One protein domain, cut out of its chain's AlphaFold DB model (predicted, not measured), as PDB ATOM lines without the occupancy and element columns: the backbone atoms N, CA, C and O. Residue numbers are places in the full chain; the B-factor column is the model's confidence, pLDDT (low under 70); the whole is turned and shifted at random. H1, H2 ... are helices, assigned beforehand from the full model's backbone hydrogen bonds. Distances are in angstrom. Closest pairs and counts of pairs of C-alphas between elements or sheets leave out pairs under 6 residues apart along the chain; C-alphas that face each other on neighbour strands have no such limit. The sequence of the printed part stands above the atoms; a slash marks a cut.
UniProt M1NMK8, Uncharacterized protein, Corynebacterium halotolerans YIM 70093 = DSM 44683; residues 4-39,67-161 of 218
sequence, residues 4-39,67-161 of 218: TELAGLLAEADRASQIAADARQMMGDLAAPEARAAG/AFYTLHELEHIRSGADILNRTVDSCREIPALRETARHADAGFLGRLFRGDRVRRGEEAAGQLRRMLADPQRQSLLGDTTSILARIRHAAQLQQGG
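Overview. This is residues 4 to 39 and 67 to 161 of the 218 residues of an uncharacterized protein of Corynebacterium halotolerans YIM 70093 = DSM 44683 (UniProt M1NMK8). This is a long rod of helices: H1 runs through the middle, H3 and then H4 come back along it, and H6 and H7 run out again, crossing it. H4 and H6 pack on an early part of H1, H3 and H7 on a later part; H2 packs on H7 towards one end of the rod, and H5 lies at the other. The printed part has 131 residues with seven named helices, H1 to H7 in order, and no named strand; the class is all helix. It is loose, with a radius of gyration of the C-alphas of 18.9 A and spans of 66 by 26 by 22 A.

Arrangement. The hub is H1, residues 4 to 31. Its residues 20 to 27 alone touch H3, residues 80 to 90, at a steep tilt of 43 degrees; the closest C-alphas, of Ala 20 and Val 88, are 4.7 A apart. Its residues 6 to 17 alone touch H4, residues 94 to 104, opposite ways at a shallow tilt of 17 degrees; the closest C-alphas, of Leu 10 and Arg 98, are 6.3 A apart. H1 also touches H6, residues 115 to 132, and H7, residues 135 to 159, each with a part alone; its closest C-alphas to H7 are those of Ile 19 and Thr 145, 6.9 A. H4 touches H6, with C-alphas 104 and 121 closest at 4.2 A. H2, residues 68 to 76, touches H7, with C-alphas 70 and 151 closest at 5.3 A. H5, residues 108 to 113, is close to H6 but not clearly touching. Every O i to N i+4 pair is within hydrogen-bond range in H1, H2, H3, H6 and H7; in H4 5 of 7, in H5 1 of 2.

Along the chain. H1 begins at C-alpha 4 (-19.129, 10.843, 16.260) and is 40.7 A long. H6 is 25.6 A long; H7, 36.4 A, ends at C-alpha 159 (-3.470, -24.548, 33.353).

Size, cuts and confidence. Residues 40 to 66 are not printed; C-alphas 39 and 67 are 10.7 A apart across the cut. The links printed whole are tight. Residues 106 to 115 have pLDDT under 70.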
ATOM      1  N   THR A   4     -18.626  12.097  15.683       87.81
ATOM      2  CA  THR A   4     -19.129  10.843  16.260       87.81
ATOM      3  C   THR A   4     -18.939   9.672  15.296       87.81
ATOM      4  O   THR A   4     -18.468   8.608  15.697       87.81
ATOM      5  N   GLU A   5     -19.233   9.883  14.009       88.94
ATOM      6  CA  GLU A   5     -19.028   8.883  12.955       88.94
ATOM      7  C   GLU A   5     -17.541   8.537  12.793       88.94
ATOM      8  O   GLU A   5     -17.191   7.359  12.704       88.94
ATOM      9  N   LEU A   6     -16.652   9.543  12.811       90.25
ATOM     10  CA  LEU A   6     -15.203   9.316  12.763       90.25
ATOM     11  C   LEU A   6     -14.724   8.494  13.958       90.25
ATOM     12  O   LEU A   6     -13.973   7.537  13.783       90.25
ATOM     13  N   ALA A   7     -15.151   8.856  15.167       91.81
ATOM     14  CA  ALA A   7     -14.761   8.151  16.380       91.81
ATOM     15  C   ALA A   7     -15.210   6.681  16.350       91.81
ATOM     16  O   ALA A   7     -14.414   5.796  16.670       91.81
ATOM     17  N   GLY A   8     -16.443   6.413  15.904       94.88
ATOM     18  CA  GLY A   8     -16.957   5.053  15.722       94.88
ATOM     19  C   GLY A   8     -16.132   4.244  14.718       94.88
ATOM     20  O   GLY A   8     -15.716   3.125  15.024       94.88
ATOM     21  N   LEU A   9     -15.815   4.839  13.564       94.81
ATOM     22  CA  LEU A   9     -14.994   4.210  12.528       94.81
ATOM     23  C   LEU A   9     -13.579   3.876  13.029       94.81
ATOM     24  O   LEU A   9     -13.069   2.783  12.785       94.81
ATOM     25  N   LEU A  10     -12.939   4.805  13.746       94.81
ATOM     26  CA  LEU A  10     -11.602   4.591  14.303       94.81
ATOM     27  C   LEU A  10     -11.604   3.500  15.382       94.81
ATOM     28  O   LEU A  10     -10.690   2.678  15.403       94.81
ATOM     29  N   ALA A  11     -12.635   3.445  16.229       96.50
ATOM     30  CA  ALA A  11     -12.785   2.395  17.237       96.50
ATOM     31  C   ALA A  11     -13.030   1.009  16.611       96.50
ATOM     32  O   ALA A  11     -12.573  -0.013  17.124       96.50
ATOM     33  N   GLU A  12     -13.749   0.938  15.492       96.31
ATOM     34  CA  GLU A  12     -13.913  -0.302  14.733       96.31
ATOM     35  C   GLU A  12     -12.603  -0.756  14.076       96.31
ATOM     36  O   GLU A  12     -12.237  -1.928  14.184       96.31
ATOM     37  N   ALA A  13     -11.845   0.177  13.499       96.75
ATOM     38  CA  ALA A  13     -10.507  -0.090  12.977       96.75
ATOM     39  C   ALA A  13      -9.540  -0.593  14.063       96.75
ATOM     40  O   ALA A  13      -8.742  -1.499  13.811       96.75
ATOM     41  N   ASP A  14      -9.631  -0.039  15.273       97.25
ATOM     42  CA  ASP A  14      -8.857  -0.490  16.432       97.25
ATOM     43  C   ASP A  14      -9.191  -1.923  16.824       97.25
ATOM     44  O   ASP A  14      -8.286  -2.737  17.002       97.25
ATOM     45  N   ARG A  15     -10.481  -2.265  16.883       97.06
ATOM     46  CA  ARG A  15     -10.919  -3.637  17.168       97.06
ATOM     47  C   ARG A  15     -10.409  -4.623  16.120       97.06
ATOM     48  O   ARG A  15      -9.853  -5.654  16.489       97.06
ATOM     49  N   ALA A  16     -10.536  -4.301  14.833       97.06
ATOM     50  CA  ALA A  16     -10.024  -5.152  13.758       97.06
ATOM     51  C   ALA A  16      -8.495  -5.331  13.839       97.06
ATOM     52  O   ALA A  16      -7.987  -6.442  13.692       97.06
ATOM     53  N   SER A  17      -7.765  -4.251  14.139       97.00
ATOM     54  CA  SER A  17      -6.308  -4.292  14.317       97.00
ATOM     55  C   SER A  17      -5.900  -5.144  15.519       97.00
ATOM     56  O   SER A  17      -4.943  -5.910  15.418       97.00
ATOM     57  N   GLN A  18      -6.635  -5.052  16.631       97.75
ATOM     58  CA  GLN A  18      -6.383  -5.860  17.823       97.75
ATOM     59  C   GLN A  18      -6.611  -7.349  17.550       97.75
ATOM     60  O   GLN A  18      -5.751  -8.159  17.873       97.75
ATOM     61  N   ILE A  19      -7.714  -7.713  16.886       98.19
ATOM     62  CA  ILE A  19      -8.005  -9.109  16.519       98.19
ATOM     63  C   ILE A  19      -6.879  -9.690  15.650       98.19
ATOM     64  O   ILE A  19      -6.430 -10.814  15.875       98.19
ATOM     65  N   ALA A  20      -6.386  -8.921  14.677       97.94
ATOM     66  CA  ALA A  20      -5.266  -9.338  13.838       97.94
ATOM     67  C   ALA A  20      -3.945  -9.450  14.622       97.94
ATOM     68  O   ALA A  20      -3.154 -10.358  14.365       97.94
ATOM     69  N   ALA A  21      -3.694  -8.554  15.579       97.81
ATOM     70  CA  ALA A  21      -2.528  -8.634  16.453       97.81
ATOM     71  C   ALA A  21      -2.572  -9.891  17.337       97.81
ATOM     72  O   ALA A  21      -1.594 -10.636  17.367       97.81
ATOM     73  N   ASP A  22      -3.719 -10.175  17.957       97.69
ATOM     74  CA  ASP A  22      -3.942 -11.368  18.781       97.69
ATOM     75  C   ASP A  22      -3.763 -12.654  17.958       97.69
ATOM     76  O   ASP A  22      -3.110 -13.599  18.402       97.69
ATOM     77  N   ALA A  23      -4.285 -12.681  16.724       97.56
ATOM     78  CA  ALA A  23      -4.102 -13.796  15.796       97.56
ATOM     79  C   ALA A  23      -2.624 -14.021  15.445       97.56
ATOM     80  O   ALA A  23      -2.142 -15.153  15.497       97.56
ATOM     81  N   ARG A  24      -1.885 -12.950  15.124       97.38
ATOM     82  CA  ARG A  24      -0.448 -13.032  14.831       97.38
ATOM     83  C   ARG A  24       0.341 -13.529  16.038       97.38
ATOM     84  O   ARG A  24       1.197 -14.392  15.870       97.38
ATOM     85  N   GLN A  25       0.059 -12.992  17.222       95.62
ATOM     86  CA  GLN A  25       0.725 -13.400  18.453       95.62
ATOM     87  C   GLN A  25       0.477 -14.884  18.735       95.62
ATOM     88  O   GLN A  25       1.436 -15.630  18.882       95.62
ATOM     89  N   MET A  26      -0.781 -15.333  18.684       94.31
ATOM     90  CA  MET A  26      -1.139 -16.740  18.876       94.31
ATOM     91  C   MET A  26      -0.395 -17.668  17.907       94.31
ATOM     92  O   MET A  26       0.135 -18.700  18.311       94.31
ATOM     93  N   MET A  27      -0.332 -17.316  16.620       94.25
ATOM     94  CA  MET A  27       0.404 -18.119  15.639       94.25
ATOM     95  C   MET A  27       1.911 -18.137  15.912       94.25
ATOM     96  O   MET A  27       2.543 -19.170  15.703       94.25
ATOM     97  N   GLY A  28       2.478 -17.024  16.387       93.50
ATOM     98  CA  GLY A  28       3.872 -16.946  16.823       93.50
ATOM     99  C   GLY A  28       4.152 -17.852  18.021       93.50
ATOM    100  O   GLY A  28       5.075 -18.663  17.970       93.50
ATOM    101  N   ASP A  29       3.305 -17.785  19.048       91.56
ATOM    102  CA  ASP A  29       3.407 -18.610  20.254       91.56
ATOM    103  C   ASP A  29       3.315 -20.108  19.913       91.56
ATOM    104  O   ASP A  29       4.084 -20.921  20.419       91.56
ATOM    105  N   LEU A  30       2.424 -20.478  18.988       90.19
ATOM    106  CA  LEU A  30       2.256 -21.858  18.519       90.19
ATOM    107  C   LEU A  30       3.340 -22.337  17.545       90.19
ATOM    108  O   LEU A  30       3.465 -23.540  17.295       90.19
ATOM    109  N   ALA A  31       4.099 -21.416  16.954       90.19
ATOM    110  CA  ALA A  31       5.237 -21.739  16.105       90.19
ATOM    111  C   ALA A  31       6.519 -21.996  16.908       90.19
ATOM    112  O   ALA A  31       7.441 -22.613  16.368       90.19
ATOM    113  N   ALA A  32       6.572 -21.559  18.171       89.44
ATOM    114  CA  ALA A  32       7.719 -21.754  19.048       89.44
ATOM    115  C   ALA A  32       8.051 -23.256  19.215       89.44
ATOM    116  O   ALA A  32       7.137 -24.074  19.382       89.44
ATOM    117  N   PRO A  33       9.339 -23.656  19.185       86.38
ATOM    118  CA  PRO A  33       9.738 -25.057  19.344       86.38
ATOM    119  C   PRO A  33       9.201 -25.701  20.626       86.38
ATOM    120  O   PRO A  33       8.818 -26.867  20.620       86.38
ATOM    121  N   GLU A  34       9.120 -24.935  21.712       84.88
ATOM    122  CA  GLU A  34       8.631 -25.386  23.015       84.88
ATOM    123  C   GLU A  34       7.137 -25.719  22.983       84.88
ATOM    124  O   GLU A  34       6.700 -26.656  23.653       84.88
ATOM    125  N   ALA A  35       6.358 -24.979  22.187       85.06
ATOM    126  CA  ALA A  35       4.936 -25.240  22.001       85.06
ATOM    127  C   ALA A  35       4.712 -26.578  21.284       85.06
ATOM    128  O   ALA A  35       3.791 -27.309  21.637       85.06
ATOM    129  N   ARG A  36       5.581 -26.910  20.319       83.38
ATOM    130  CA  ARG A  36       5.512 -28.119  19.476       83.38
ATOM    131  C   ARG A  36       6.335 -29.298  19.990       83.38
ATOM    132  O   ARG A  36       6.405 -30.328  19.322       83.38
ATOM    133  N   ALA A  37       6.990 -29.152  21.136       86.00
ATOM    134  CA  ALA A  37       7.779 -30.222  21.718       86.00
ATOM    135  C   ALA A  37       6.899 -31.448  22.010       86.00
ATOM    136  O   ALA A  37       5.707 -31.327  22.286       86.00
ATOM    137  N   ALA A  38       7.488 -32.643  21.985       83.69
ATOM    138  CA  ALA A  38       6.816 -33.820  22.520       83.69
ATOM    139  C   ALA A  38       6.708 -33.720  24.052       83.69
ATOM    140  O   ALA A  38       7.552 -33.106  24.712       83.69
ATOM    141  N   GLY A  39       5.683 -34.357  24.626       83.94
ATOM    142  CA  GLY A  39       5.617 -34.562  26.073       83.94
ATOM    143  C   GLY A  39       6.835 -35.341  26.570       83.94
ATOM    144  O   GLY A  39       7.330 -36.239  25.890       83.94
ATOM    145  N   ALA A  67       1.585 -25.598  25.295       91.31
ATOM    146  CA  ALA A  67       0.568 -25.331  24.284       91.31
ATOM    147  C   ALA A  67      -0.170 -26.594  23.795       91.31
ATOM    148  O   ALA A  67      -0.813 -26.549  22.749       91.31
ATOM    149  N   PHE A  68      -0.088 -27.717  24.514       90.56
ATOM    150  CA  PHE A  68      -0.663 -29.000  24.094       90.56
ATOM    151  C   PHE A  68      -2.151 -28.915  23.700       90.56
ATOM    152  O   PHE A  68      -2.509 -29.260  22.575       90.56
ATOM    153  N   TYR A  69      -3.023 -28.411  24.580       92.00
ATOM    154  CA  TYR A  69      -4.453 -28.266  24.270       92.00
ATOM    155  C   TYR A  69      -4.717 -27.194  23.217       92.00
ATOM    156  O   TYR A  69      -5.613 -27.349  22.397       92.00
ATOM    157  N   THR A  70      -3.932 -26.123  23.213       92.19
ATOM    158  CA  THR A  70      -4.026 -25.022  22.248       92.19
ATOM    159  C   THR A  70      -3.735 -25.502  20.820       92.19
ATOM    160  O   THR A  70      -4.512 -25.201  19.913       92.19
ATOM    161  N   LEU A  71      -2.671 -26.290  20.623       91.31
ATOM    162  CA  LEU A  71      -2.335 -26.915  19.339       91.31
ATOM    163  C   LEU A  71      -3.398 -27.921  18.915       91.31
ATOM    164  O   LEU A  71      -3.915 -27.828  17.806       91.31
ATOM    165  N   HIS A  72      -3.771 -28.825  19.821       89.75
ATOM    166  CA  HIS A  72      -4.786 -29.832  19.541       89.75
ATOM    167  C   HIS A  72      -6.120 -29.188  19.133       89.75
ATOM    168  O   HIS A  72      -6.743 -29.604  18.160       89.75
ATOM    169  N   GLU A  73      -6.561 -28.141  19.833       92.19
ATOM    170  CA  GLU A  73      -7.784 -27.413  19.489       92.19
ATOM    171  C   GLU A  73      -7.685 -26.768  18.100       92.19
ATOM    172  O   GLU A  73      -8.625 -26.873  17.311       92.19
ATOM    173  N   LEU A  74      -6.548 -26.143  17.773       91.19
ATOM    174  CA  LEU A  74      -6.330 -25.524  16.464       91.19
ATOM    175  C   LEU A  74      -6.339 -26.557  15.325       91.19
ATOM    176  O   LEU A  74      -6.931 -26.287  14.283       91.19
ATOM    177  N   GLU A  75      -5.747 -27.736  15.525       89.69
ATOM    178  CA  GLU A  75      -5.759 -28.844  14.556       89.69
ATOM    179  C   GLU A  75      -7.178 -29.367  14.277       89.69
ATOM    180  O   GLU A  75      -7.491 -29.772  13.157       89.69
ATOM    181  N   HIS A  76      -8.069 -29.311  15.272       89.81
ATOM    182  CA  HIS A  76      -9.469 -29.725  15.136       89.81
ATOM    183  C   HIS A  76     -10.366 -28.654  14.499       89.81
ATOM    184  O   HIS A  76     -11.505 -28.938  14.110       89.81
ATOM    185  N   ILE A  77      -9.885 -27.417  14.377       91.38
ATOM    186  CA  ILE A  77     -10.579 -26.354  13.655       91.38
ATOM    187  C   ILE A  77     -10.186 -26.451  12.182       91.38
ATOM    188  O   ILE A  77      -9.062 -26.135  11.793       91.38
ATOM    189  N   ARG A  78     -11.143 -26.840  11.332       90.12
ATOM    190  CA  ARG A  78     -10.941 -26.875   9.877       90.12
ATOM    191  C   ARG A  78     -10.417 -25.519   9.392       90.12
ATOM    192  O   ARG A  78     -11.088 -24.506   9.568       90.12
ATOM    193  N   SER A  79      -9.242 -25.524   8.762       91.31
ATOM    194  CA  SER A  79      -8.583 -24.322   8.232       91.31
ATOM    195  C   SER A  79      -8.330 -23.222   9.275       91.31
ATOM    196  O   SER A  79      -8.204 -22.057   8.907       91.31
ATOM    197  N   GLY A  80      -8.229 -23.560  10.569       92.38
ATOM    198  CA  GLY A  80      -8.048 -22.575  11.639       92.38
ATOM    199  C   GLY A  80      -6.819 -21.692  11.427       92.38
ATOM    200  O   GLY A  80      -6.930 -20.469  11.434       92.38
ATOM    201  N   ALA A  81      -5.663 -22.298  11.136       93.06
ATOM    202  CA  ALA A  81      -4.432 -21.560  10.848       93.06
ATOM    203  C   ALA A  81      -4.555 -20.659   9.602       93.06
ATOM    204  O   ALA A  81      -4.076 -19.525   9.610       93.06
ATOM    205  N   ASP A  82      -5.236 -21.118   8.548       95.75
ATOM    206  CA  ASP A  82      -5.439 -20.322   7.331       95.75
ATOM    207  C   ASP A  82      -6.338 -19.111   7.586       95.75
ATOM    208  O   ASP A  82      -6.094 -18.038   7.039       95.75
ATOM    209  N   ILE A  83      -7.384 -19.278   8.400       96.75
ATOM    210  CA  ILE A  83      -8.301 -18.199   8.788       96.75
ATOM    211  C   ILE A  83      -7.545 -17.132   9.587       96.75
ATOM    212  O   ILE A  83      -7.674 -15.940   9.296       96.75
ATOM    213  N   LEU A  84      -6.701 -17.545  10.541       96.94
ATOM    214  CA  LEU A  84      -5.865 -16.623  11.311       96.94
ATOM    215  C   LEU A  84      -4.891 -15.856  10.403       96.94
ATOM    216  O   LEU A  84      -4.853 -14.626  10.463       96.94
ATOM    217  N   ASN A  85      -4.173 -16.543   9.507       96.81
ATOM    218  CA  ASN A  85      -3.262 -15.900   8.551       96.81
ATOM    219  C   ASN A  85      -3.987 -14.911   7.627       96.81
ATOM    220  O   ASN A  85      -3.592 -13.749   7.534       96.81
ATOM    221  N   ARG A  86      -5.111 -15.318   7.022       97.19
ATOM    222  CA  ARG A  86      -5.918 -14.432   6.167       97.19
ATOM    223  C   ARG A  86      -6.412 -13.195   6.911       97.19
ATOM    224  O   ARG A  86      -6.508 -12.127   6.314       97.19
ATOM    225  N   THR A  87      -6.723 -13.318   8.199       97.56
ATOM    226  CA  THR A  87      -7.152 -12.181   9.026       97.56
ATOM    227  C   THR A  87      -6.027 -11.183   9.228       97.56
ATOM    228  O   THR A  87      -6.236  -9.978   9.064       97.56
ATOM    229  N   VAL A  88      -4.828 -11.684   9.533       97.56
ATOM    230  CA  VAL A  88      -3.619 -10.865   9.661       97.56
ATOM    231  C   VAL A  88      -3.335 -10.114   8.361       97.56
ATOM    232  O   VAL A  88      -3.087  -8.907   8.399       97.56
ATOM    233  N   ASP A  89      -3.428 -10.800   7.222       96.56
ATOM    234  CA  ASP A  89      -3.191 -10.203   5.907       96.56
ATOM    235  C   ASP A  89      -4.263  -9.166   5.542       96.56
ATOM    236  O   ASP A  89      -3.936  -8.039   5.166       96.56
ATOM    237  N   SER A  90      -5.545  -9.493   5.735       95.69
ATOM    238  CA  SER A  90      -6.682  -8.606   5.437       95.69
ATOM    239  C   SER A  90      -6.661  -7.306   6.257       95.69
ATOM    240  O   SER A  90      -7.102  -6.243   5.796       95.69
ATOM    241  N   CYS A  91      -6.108  -7.358   7.472       95.94
ATOM    242  CA  CYS A  91      -6.022  -6.213   8.377       95.94
ATOM    243  C   CYS A  91      -4.705  -5.428   8.276       95.94
ATOM    244  O   CYS A  91      -4.558  -4.416   8.962       95.94
ATOM    245  N   ARG A  92      -3.758  -5.840   7.423       95.56
ATOM    246  CA  ARG A  92      -2.404  -5.260   7.357       95.56
ATOM    247  C   ARG A  92      -2.381  -3.745   7.130       95.56
ATOM    248  O   ARG A  92      -1.539  -3.057   7.698       95.56
ATOM    249  N   GLU A  93      -3.293  -3.229   6.312       95.44
ATOM    250  CA  GLU A  93      -3.339  -1.809   5.925       95.44
ATOM    251  C   GLU A  93      -4.118  -0.926   6.917       95.44
ATOM    252  O   GLU A  93      -3.967   0.298   6.911       95.44
ATOM    253  N   ILE A  94      -4.929  -1.534   7.794       94.31
ATOM    254  CA  ILE A  94      -5.835  -0.821   8.709       94.31
ATOM    255  C   ILE A  94      -5.086   0.183   9.602       94.31
ATOM    256  O   ILE A  94      -5.546   1.323   9.682       94.31
ATOM    257  N   PRO A  95      -3.938  -0.146  10.236       95.12
ATOM    258  CA  PRO A  95      -3.250   0.801  11.115       95.12
ATOM    259  C   PRO A  95      -2.782   2.076  10.399       95.12
ATOM    260  O   PRO A  95      -2.928   3.174  10.936       95.12
ATOM    261  N   ALA A  96      -2.268   1.949   9.171       93.88
ATOM    262  CA  ALA A  96      -1.799   3.089   8.380       93.88
ATOM    263  C   ALA A  96      -2.965   3.970   7.896       93.88
ATOM    264  O   ALA A  96      -2.897   5.202   7.959       93.88
ATOM    265  N   LEU A  97      -4.064   3.340   7.463       93.25
ATOM    266  CA  LEU A  97      -5.288   4.044   7.073       93.25
ATOM    267  C   LEU A  97      -5.936   4.750   8.261       93.25
ATOM    268  O   LEU A  97      -6.348   5.897   8.127       93.25
ATOM    269  N   ARG A  98      -5.976   4.105   9.430       94.19
ATOM    270  CA  ARG A  98      -6.465   4.696  10.679       94.19
ATOM    271  C   ARG A  98      -5.676   5.955  11.034       94.19
ATOM    272  O   ARG A  98      -6.293   6.973  11.339       94.19
ATOM    273  N   GLU A  99      -4.344   5.906  10.984       91.81
ATOM    274  CA  GLU A  99      -3.509   7.066  11.319       91.81
ATOM    275  C   GLU A  99      -3.790   8.249  10.389       91.81
ATOM    276  O   GLU A  99      -3.969   9.378  10.840       91.81
ATOM    277  N   THR A 100      -3.937   7.977   9.094       91.44
ATOM    278  CA  THR A 100      -4.271   9.009   8.107       91.44
ATOM    279  C   THR A 100      -5.697   9.539   8.306       91.44
ATOM    280  O   THR A 100      -5.920  10.750   8.280       91.44
ATOM    281  N   ALA A 101      -6.662   8.654   8.578       90.12
ATOM    282  CA  ALA A 101      -8.074   8.982   8.775       90.12
ATOM    283  C   ALA A 101      -8.335   9.857  10.012       90.12
ATOM    284  O   ALA A 101      -9.292  10.630  10.018       90.12
ATOM    285  N   ARG A 102      -7.469   9.815  11.037       87.75
ATOM    286  CA  ARG A 102      -7.550  10.715  12.207       87.75
ATOM    287  C   ARG A 102      -7.545  12.195  11.825       87.75
ATOM    288  O   ARG A 102      -8.087  13.015  12.558       87.75
ATOM    289  N   HIS A 103      -6.962  12.549  10.681       84.44
ATOM    290  CA  HIS A 103      -6.912  13.926  10.193       84.44
ATOM    291  C   HIS A 103      -8.166  14.378   9.426       84.44
ATOM    292  O   HIS A 103      -8.215  15.532   9.003       84.44
ATOM    293  N   ALA A 104      -9.173  13.513   9.256       80.88
ATOM    294  CA  ALA A 104     -10.435  13.866   8.600       80.88
ATOM    295  C   ALA A 104     -11.252  14.904   9.396       80.88
ATOM    296  O   ALA A 104     -12.012  15.673   8.810       80.88
ATOM    297  N   ASP A 105     -11.076  14.970  10.721       72.88
ATOM    298  CA  ASP A 105     -11.686  15.995  11.575       72.88
ATOM    299  C   ASP A 105     -10.706  17.148  11.823       72.88
ATOM    300  O   ASP A 105     -10.123  17.299  12.897       72.88
ATOM    301  N   ALA A 106     -10.487  17.977  10.803       63.75
ATOM    302  CA  ALA A 106     -10.014  19.328  11.057       63.75
ATOM    303  C   ALA A 106     -11.232  20.252  11.127       63.75
ATOM    304  O   ALA A 106     -12.012  20.353  10.171       63.75
ATOM    305  N   GLY A 107     -11.389  20.941  12.259       65.50
ATOM    306  CA  GLY A 107     -12.402  21.983  12.423       65.50
ATOM    307  C   GLY A 107     -12.308  23.072  11.343       65.50
ATOM    308  O   GLY A 107     -11.367  23.109  10.549       65.50
ATOM    309  N   PHE A 108     -13.275  23.991  11.327       60.41
ATOM    310  CA  PHE A 108     -13.446  25.006  10.274       60.41
ATOM    311  C   PHE A 108     -12.147  25.749   9.889       60.41
ATOM    312  O   PHE A 108     -11.824  25.866   8.709       60.41
ATOM    313  N   LEU A 109     -11.337  26.154  10.874       59.38
ATOM    314  CA  LEU A 109     -10.051  26.828  10.639       59.38
ATOM    315  C   LEU A 109      -8.962  25.885  10.095       59.38
ATOM    316  O   LEU A 109      -8.128  26.291   9.292       59.38
ATOM    317  N   GLY A 110      -8.976  24.603  10.457       60.44
ATOM    318  CA  GLY A 110      -8.026  23.623   9.929       60.44
ATOM    319  C   GLY A 110      -8.260  23.281   8.453       60.44
ATOM    320  O   GLY A 110      -7.304  22.958   7.751       60.44
ATOM    321  N   ARG A 111      -9.495  23.421   7.952       62.47
ATOM    322  CA  ARG A 111      -9.823  23.218   6.528       62.47
ATOM    323  C   ARG A 111      -9.274  24.329   5.634       62.47
ATOM    324  O   ARG A 111      -8.822  24.041   4.533       62.47
ATOM    325  N   LEU A 112      -9.245  25.567   6.134       64.81
ATOM    326  CA  LEU A 112      -8.732  26.733   5.403       64.81
ATOM    327  C   LEU A 112      -7.196  26.771   5.324       64.81
ATOM    328  O   LEU A 112      -6.658  27.247   4.331       64.81
ATOM    329  N   PHE A 113      -6.484  26.225   6.321       63.53
ATOM    330  CA  PHE A 113      -5.012  26.273   6.384       63.53
ATOM    331  C   PHE A 113      -4.303  24.915   6.172       63.53
ATOM    332  O   PHE A 113      -3.074  24.873   6.119       63.53
ATOM    333  N   ARG A 114      -5.033  23.788   6.059       60.88
ATOM    334  CA  ARG A 114      -4.470  22.427   5.860       60.88
ATOM    335  C   ARG A 114      -5.300  21.538   4.917       60.88
ATOM    336  O   ARG A 114      -5.444  20.339   5.173       60.88
ATOM    337  N   GLY A 115      -5.811  22.095   3.817       68.69
ATOM    338  CA  GLY A 115      -6.706  21.394   2.878       68.69
ATOM    339  C   GLY A 115      -6.222  20.004   2.432       68.69
ATOM    340  O   GLY A 115      -6.989  19.045   2.467       68.69
ATOM    341  N   ASP A 116      -4.930  19.840   2.129       80.94
ATOM    342  CA  ASP A 116      -4.386  18.556   1.657       80.94
ATOM    343  C   ASP A 116      -4.290  17.450   2.717       80.94
ATOM    344  O   ASP A 116      -4.273  16.271   2.362       80.94
ATOM    345  N   ARG A 117      -4.182  17.783   4.011       80.31
ATOM    346  CA  ARG A 117      -4.191  16.760   5.076       80.31
ATOM    347  C   ARG A 117      -5.608  16.296   5.380       80.31
ATOM    348  O   ARG A 117      -5.809  15.107   5.589       80.31
ATOM    349  N   VAL A 118      -6.564  17.223   5.370       84.38
ATOM    350  CA  VAL A 118      -7.981  16.913   5.600       84.38
ATOM    351  C   VAL A 118      -8.516  16.049   4.472       84.38
ATOM    352  O   VAL A 118      -9.070  14.992   4.744       84.38
ATOM    353  N   ARG A 119      -8.252  16.430   3.217       84.31
ATOM    354  CA  ARG A 119      -8.656  15.656   2.038       84.31
ATOM    355  C   ARG A 119      -8.109  14.227   2.071       84.31
ATOM    356  O   ARG A 119      -8.874  13.281   1.935       84.31
ATOM    357  N   ARG A 120      -6.809  14.058   2.348       87.75
ATOM    358  CA  ARG A 120      -6.201  12.724   2.519       87.75
ATOM    359  C   ARG A 120      -6.804  11.944   3.687       87.75
ATOM    360  O   ARG A 120      -6.971  10.733   3.587       87.75
ATOM    361  N   GLY A 121      -7.143  12.623   4.782       88.69
ATOM    362  CA  GLY A 121      -7.839  12.013   5.912       88.69
ATOM    363  C   GLY A 121      -9.242  11.531   5.548       88.69
ATOM    364  O   GLY A 121      -9.608  10.412   5.894       88.69
ATOM    365  N   GLU A 122     -10.014  12.331   4.813       89.31
ATOM    366  CA  GLU A 122     -11.352  11.970   4.332       89.31
ATOM    367  C   GLU A 122     -11.303  10.806   3.328       89.31
ATOM    368  O   GLU A 122     -12.095   9.868   3.436       89.31
ATOM    369  N   GLU A 123     -10.338  10.812   2.403       91.31
ATOM    370  CA  GLU A 123     -10.085   9.709   1.467       91.31
ATOM    371  C   GLU A 123      -9.740   8.410   2.217       91.31
ATOM    372  O   GLU A 123     -10.356   7.365   1.971       91.31
ATOM    373  N   ALA A 124      -8.824   8.480   3.190       92.81
ATOM    374  CA  ALA A 124      -8.441   7.343   4.025       92.81
ATOM    375  C   ALA A 124      -9.610   6.833   4.882       92.81
ATOM    376  O   ALA A 124      -9.819   5.626   4.970       92.81
ATOM    377  N   ALA A 125     -10.417   7.725   5.466       92.75
ATOM    378  CA  ALA A 125     -11.619   7.354   6.209       92.75
ATOM    379  C   ALA A 125     -12.657   6.671   5.303       92.75
ATOM    380  O   ALA A 125     -13.250   5.658   5.678       92.75
ATOM    381  N   GLY A 126     -12.845   7.171   4.080       93.38
ATOM    382  CA  GLY A 126     -13.718   6.558   3.084       93.38
ATOM    383  C   GLY A 126     -13.240   5.170   2.642       93.38
ATOM    384  O   GLY A 126     -14.057   4.269   2.443       93.38
ATOM    385  N   GLN A 127     -11.927   4.968   2.503       95.19
ATOM    386  CA  GLN A 127     -11.339   3.652   2.244       95.19
ATOM    387  C   GLN A 127     -11.512   2.713   3.442       95.19
ATOM    388  O   GLN A 127     -12.017   1.605   3.272       95.19
ATOM    389  N   LEU A 128     -11.186   3.175   4.649       95.19
ATOM    390  CA  LEU A 128     -11.310   2.413   5.889       95.19
ATOM    391  C   LEU A 128     -12.750   1.944   6.123       95.19
ATOM    392  O   LEU A 128     -12.979   0.773   6.408       95.19
ATOM    393  N   ARG A 129     -13.732   2.828   5.907       95.75
ATOM    394  CA  ARG A 129     -15.158   2.493   6.000       95.75
ATOM    395  C   ARG A 129     -15.562   1.419   4.995       95.75
ATOM    396  O   ARG A 129     -16.263   0.490   5.368       95.75
ATOM    397  N   ARG A 130     -15.118   1.520   3.735       95.56
ATOM    398  CA  ARG A 130     -15.393   0.493   2.711       95.56
ATOM    399  C   ARG A 130     -14.779  -0.853   3.082       95.56
ATOM    400  O   ARG A 130     -15.432  -1.873   2.924       95.56
ATOM    401  N   MET A 131     -13.552  -0.844   3.599       95.25
ATOM    402  CA  MET A 131     -12.858  -2.056   4.027       95.25
ATOM    403  C   MET A 131     -13.541  -2.714   5.228       95.25
ATOM    404  O   MET A 131     -13.718  -3.923   5.223       95.25
ATOM    405  N   LEU A 132     -13.941  -1.945   6.243       94.69
ATOM    406  CA  LEU A 132     -14.606  -2.477   7.442       94.69
ATOM    407  C   LEU A 132     -16.060  -2.903   7.183       94.69
ATOM    408  O   LEU A 132     -16.546  -3.838   7.813       94.69
ATOM    409  N   ALA A 133     -16.736  -2.266   6.225       95.00
ATOM    410  CA  ALA A 133     -18.081  -2.645   5.797       95.00
ATOM    411  C   ALA A 133     -18.115  -3.880   4.875       95.00
ATOM    412  O   ALA A 133     -19.202  -4.351   4.548       95.00
ATOM    413  N   ASP A 134     -16.960  -4.390   4.434       96.12
ATOM    414  CA  ASP A 134     -16.875  -5.581   3.588       96.12
ATOM    415  C   ASP A 134     -17.400  -6.827   4.339       96.12
ATOM    416  O   ASP A 134     -16.790  -7.239   5.337       96.12
ATOM    417  N   PRO A 135     -18.485  -7.475   3.865       95.75
ATOM    418  CA  PRO A 135     -19.058  -8.649   4.520       95.75
ATOM    419  C   PRO A 135     -18.069  -9.809   4.671       95.75
ATOM    420  O   PRO A 135     -18.110 -10.529   5.670       95.75
ATOM    421  N   GLN A 136     -17.156  -9.992   3.709       94.69
ATOM    422  CA  GLN A 136     -16.165 -11.068   3.784       94.69
ATOM    423  C   GLN A 136     -15.193 -10.837   4.939       94.69
ATOM    424  O   GLN A 136     -14.863 -11.766   5.677       94.69
ATOM    425  N   ARG A 137     -14.777  -9.583   5.140       94.94
ATOM    426  CA  ARG A 137     -13.914  -9.201   6.258       94.94
ATOM    427  C   ARG A 137     -14.627  -9.352   7.595       94.94
ATOM    428  O   ARG A 137     -14.024  -9.849   8.539       94.94
ATOM    429  N   GLN A 138     -15.891  -8.949   7.679       96.12
ATOM    430  CA  GLN A 138     -16.673  -9.087   8.908       96.12
ATOM    431  C   GLN A 138     -16.834 -10.554   9.316       96.12
ATOM    432  O   GLN A 138     -16.603 -10.883  10.480       96.12
ATOM    433  N   SER A 139     -17.138 -11.443   8.361       96.94
ATOM    434  CA  SER A 139     -17.166 -12.890   8.612       96.94
ATOM    435  C   SER A 139     -15.812 -13.385   9.114       96.94
ATOM    436  O   SER A 139     -15.742 -14.049  10.142       96.94
ATOM    437  N   LEU A 140     -14.727 -12.992   8.441       96.88
ATOM    438  CA  LEU A 140     -13.370 -13.414   8.777       96.88
ATOM    439  C   LEU A 140     -12.937 -12.973  10.193       96.88
ATOM    440  O   LEU A 140     -12.323 -13.747  10.931       96.88
ATOM    441  N   LEU A 141     -13.286 -11.747  10.596       97.38
ATOM    442  CA  LEU A 141     -13.052 -11.234  11.951       97.38
ATOM    443  C   LEU A 141     -13.892 -11.977  12.999       97.38
ATOM    444  O   LEU A 141     -13.393 -12.267  14.091       97.38
ATOM    445  N   GLY A 142     -15.146 -12.306  12.675       97.38
ATOM    446  CA  GLY A 142     -16.027 -13.104  13.528       97.38
ATOM    447  C   GLY A 142     -15.487 -14.518  13.753       97.38
ATOM    448  O   GLY A 142     -15.338 -14.947  14.902       97.38
ATOM    449  N   ASP A 143     -15.106 -15.199  12.672       97.25
ATOM    450  CA  ASP A 143     -14.511 -16.537  12.710       97.25
ATOM    451  C   ASP A 143     -13.223 -16.532  13.539       97.25
ATOM    452  O   ASP A 143     -13.054 -17.349  14.445       97.25
ATOM    453  N   THR A 144     -12.349 -15.551  13.314       98.06
ATOM    454  CA  THR A 144     -11.100 -15.410  14.076       98.06
ATOM    455  C   THR A 144     -11.345 -15.157  15.554       98.06
ATOM    456  O   THR A 144     -10.693 -15.770  16.397       98.06
ATOM    457  N   THR A 145     -12.322 -14.317  15.899       97.94
ATOM    458  CA  THR A 145     -12.691 -14.073  17.300       97.94
ATOM    459  C   THR A 145     -13.158 -15.362  17.981       97.94
ATOM    460  O   THR A 145     -12.748 -15.649  19.110       97.94
ATOM    461  N   SER A 146     -13.968 -16.170  17.289       96.69
ATOM    462  CA  SER A 146     -14.442 -17.471  17.776       96.69
ATOM    463  C   SER A 146     -13.289 -18.463  17.975       96.69
ATOM    464  O   SER A 146     -13.173 -19.086  19.035       96.69
ATOM    465  N   ILE A 147     -12.379 -18.552  17.003       96.50
ATOM    466  CA  ILE A 147     -11.176 -19.392  17.079       96.50
ATOM    467  C   ILE A 147     -10.307 -18.977  18.271       96.50
ATOM    468  O   ILE A 147      -9.988 -19.808  19.119       96.50
ATOM    469  N   LEU A 148      -9.983 -17.688  18.401       96.75
ATOM    470  CA  LEU A 148      -9.179 -17.169  19.511       96.75
ATOM    471  C   LEU A 148      -9.843 -17.403  20.875       96.75
ATOM    472  O   LEU A 148      -9.152 -17.640  21.865       96.75
ATOM    473  N   ALA A 149     -11.174 -17.347  20.965       96.12
ATOM    474  CA  ALA A 149     -11.895 -17.674  22.193       96.12
ATOM    475  C   ALA A 149     -11.751 -19.159  22.568       96.12
ATOM    476  O   ALA A 149     -11.419 -19.464  23.715       96.12
ATOM    477  N   ARG A 150     -11.929 -20.075  21.605       94.62
ATOM    478  CA  ARG A 150     -11.745 -21.524  21.817       94.62
ATOM    479  C   ARG A 150     -10.324 -21.857  22.250       94.62
ATOM    480  O   ARG A 150     -10.127 -22.584  23.218       94.62
ATOM    481  N   ILE A 151      -9.339 -21.261  21.588       93.56
ATOM    482  CA  ILE A 151      -7.932 -21.493  21.900       93.56
ATOM    483  C   ILE A 151      -7.567 -20.954  23.294       93.56
ATOM    484  O   ILE A 151      -6.886 -21.640  24.058       93.56
ATOM    485  N   ARG A 152      -8.049 -19.760  23.671       94.12
ATOM    486  CA  ARG A 152      -7.859 -19.231  25.036       94.12
ATOM    487  C   ARG A 152      -8.493 -20.135  26.088       94.12
ATOM    488  O   ARG A 152      -7.892 -20.360  27.134       94.12
ATOM    489  N   HIS A 153      -9.671 -20.682  25.804       93.50
ATOM    490  CA  HIS A 153     -10.307 -21.648  26.692       93.50
ATOM    491  C   HIS A 153      -9.476 -22.934  26.830       93.50
ATOM    492  O   HIS A 153      -9.260 -23.405  27.944       93.50
ATOM    493  N   ALA A 154      -8.934 -23.460  25.729       91.69
ATOM    494  CA  ALA A 154      -8.040 -24.617  25.746       91.69
ATOM    495  C   ALA A 154      -6.777 -24.366  26.595       91.69
ATOM    496  O   ALA A 154      -6.401 -25.210  27.410       91.69
ATOM    497  N   ALA A 155      -6.175 -23.178  26.482       91.81
ATOM    498  CA  ALA A 155      -5.037 -22.780  27.310       91.81
ATOM    499  C   ALA A 155      -5.398 -22.732  28.808       91.81
ATOM    500  O   ALA A 155      -4.657 -23.249  29.644       91.81
ATOM    501  N   GLN A 156      -6.561 -22.172  29.159       92.12
ATOM    502  CA  GLN A 156      -7.058 -22.143  30.543       92.12
ATOM    503  C   GLN A 156      -7.306 -23.549  31.100       92.12
ATOM    504  O   GLN A 156      -6.956 -23.835  32.243       92.12
ATOM    505  N   LEU A 157      -7.876 -24.449  30.296       90.38
ATOM    506  CA  LEU A 157      -8.077 -25.843  30.693       90.38
ATOM    507  C   LEU A 157      -6.749 -26.530  31.001       90.38
ATOM    508  O   LEU A 157      -6.656 -27.265  31.981       90.38
ATOM    509  N   GLN A 158      -5.717 -26.257  30.204       89.31
ATOM    510  CA  GLN A 158      -4.402 -26.845  30.407       89.31
ATOM    511  C   GLN A 158      -3.713 -26.334  31.678       89.31
ATOM    512  O   GLN A 158      -3.011 -27.102  32.337       89.31
ATOM    513  N   GLN A 159      -3.938 -25.075  32.064       87.81
ATOM    514  CA  GLN A 159      -3.470 -24.548  33.353       87.81
ATOM    515  C   GLN A 159      -4.069 -25.321  34.541       87.81
ATOM    516  O   GLN A 159      -3.428 -25.432  35.582       87.81
ATOM    517  N   GLY A 160      -5.260 -25.908  34.372       84.12
ATOM    518  CA  GLY A 160      -5.877 -26.828  35.334       84.12
ATOM    519  C   GLY A 160      -5.314 -28.257  35.317       84.12
ATOM    520  O   GLY A 160      -5.770 -29.094  36.095       84.12
ATOM    521  N   GLY A 161      -4.340 -28.548  34.449       83.38
ATOM    522  CA  GLY A 161      -3.718 -29.859  34.269       83.38
ATOM    523  C   GLY A 161      -4.204 -30.607  33.023       83.38
ATOM    524  O   GLY A 161      -5.300 -30.382  32.509       83.38
TER     525      GLY A 161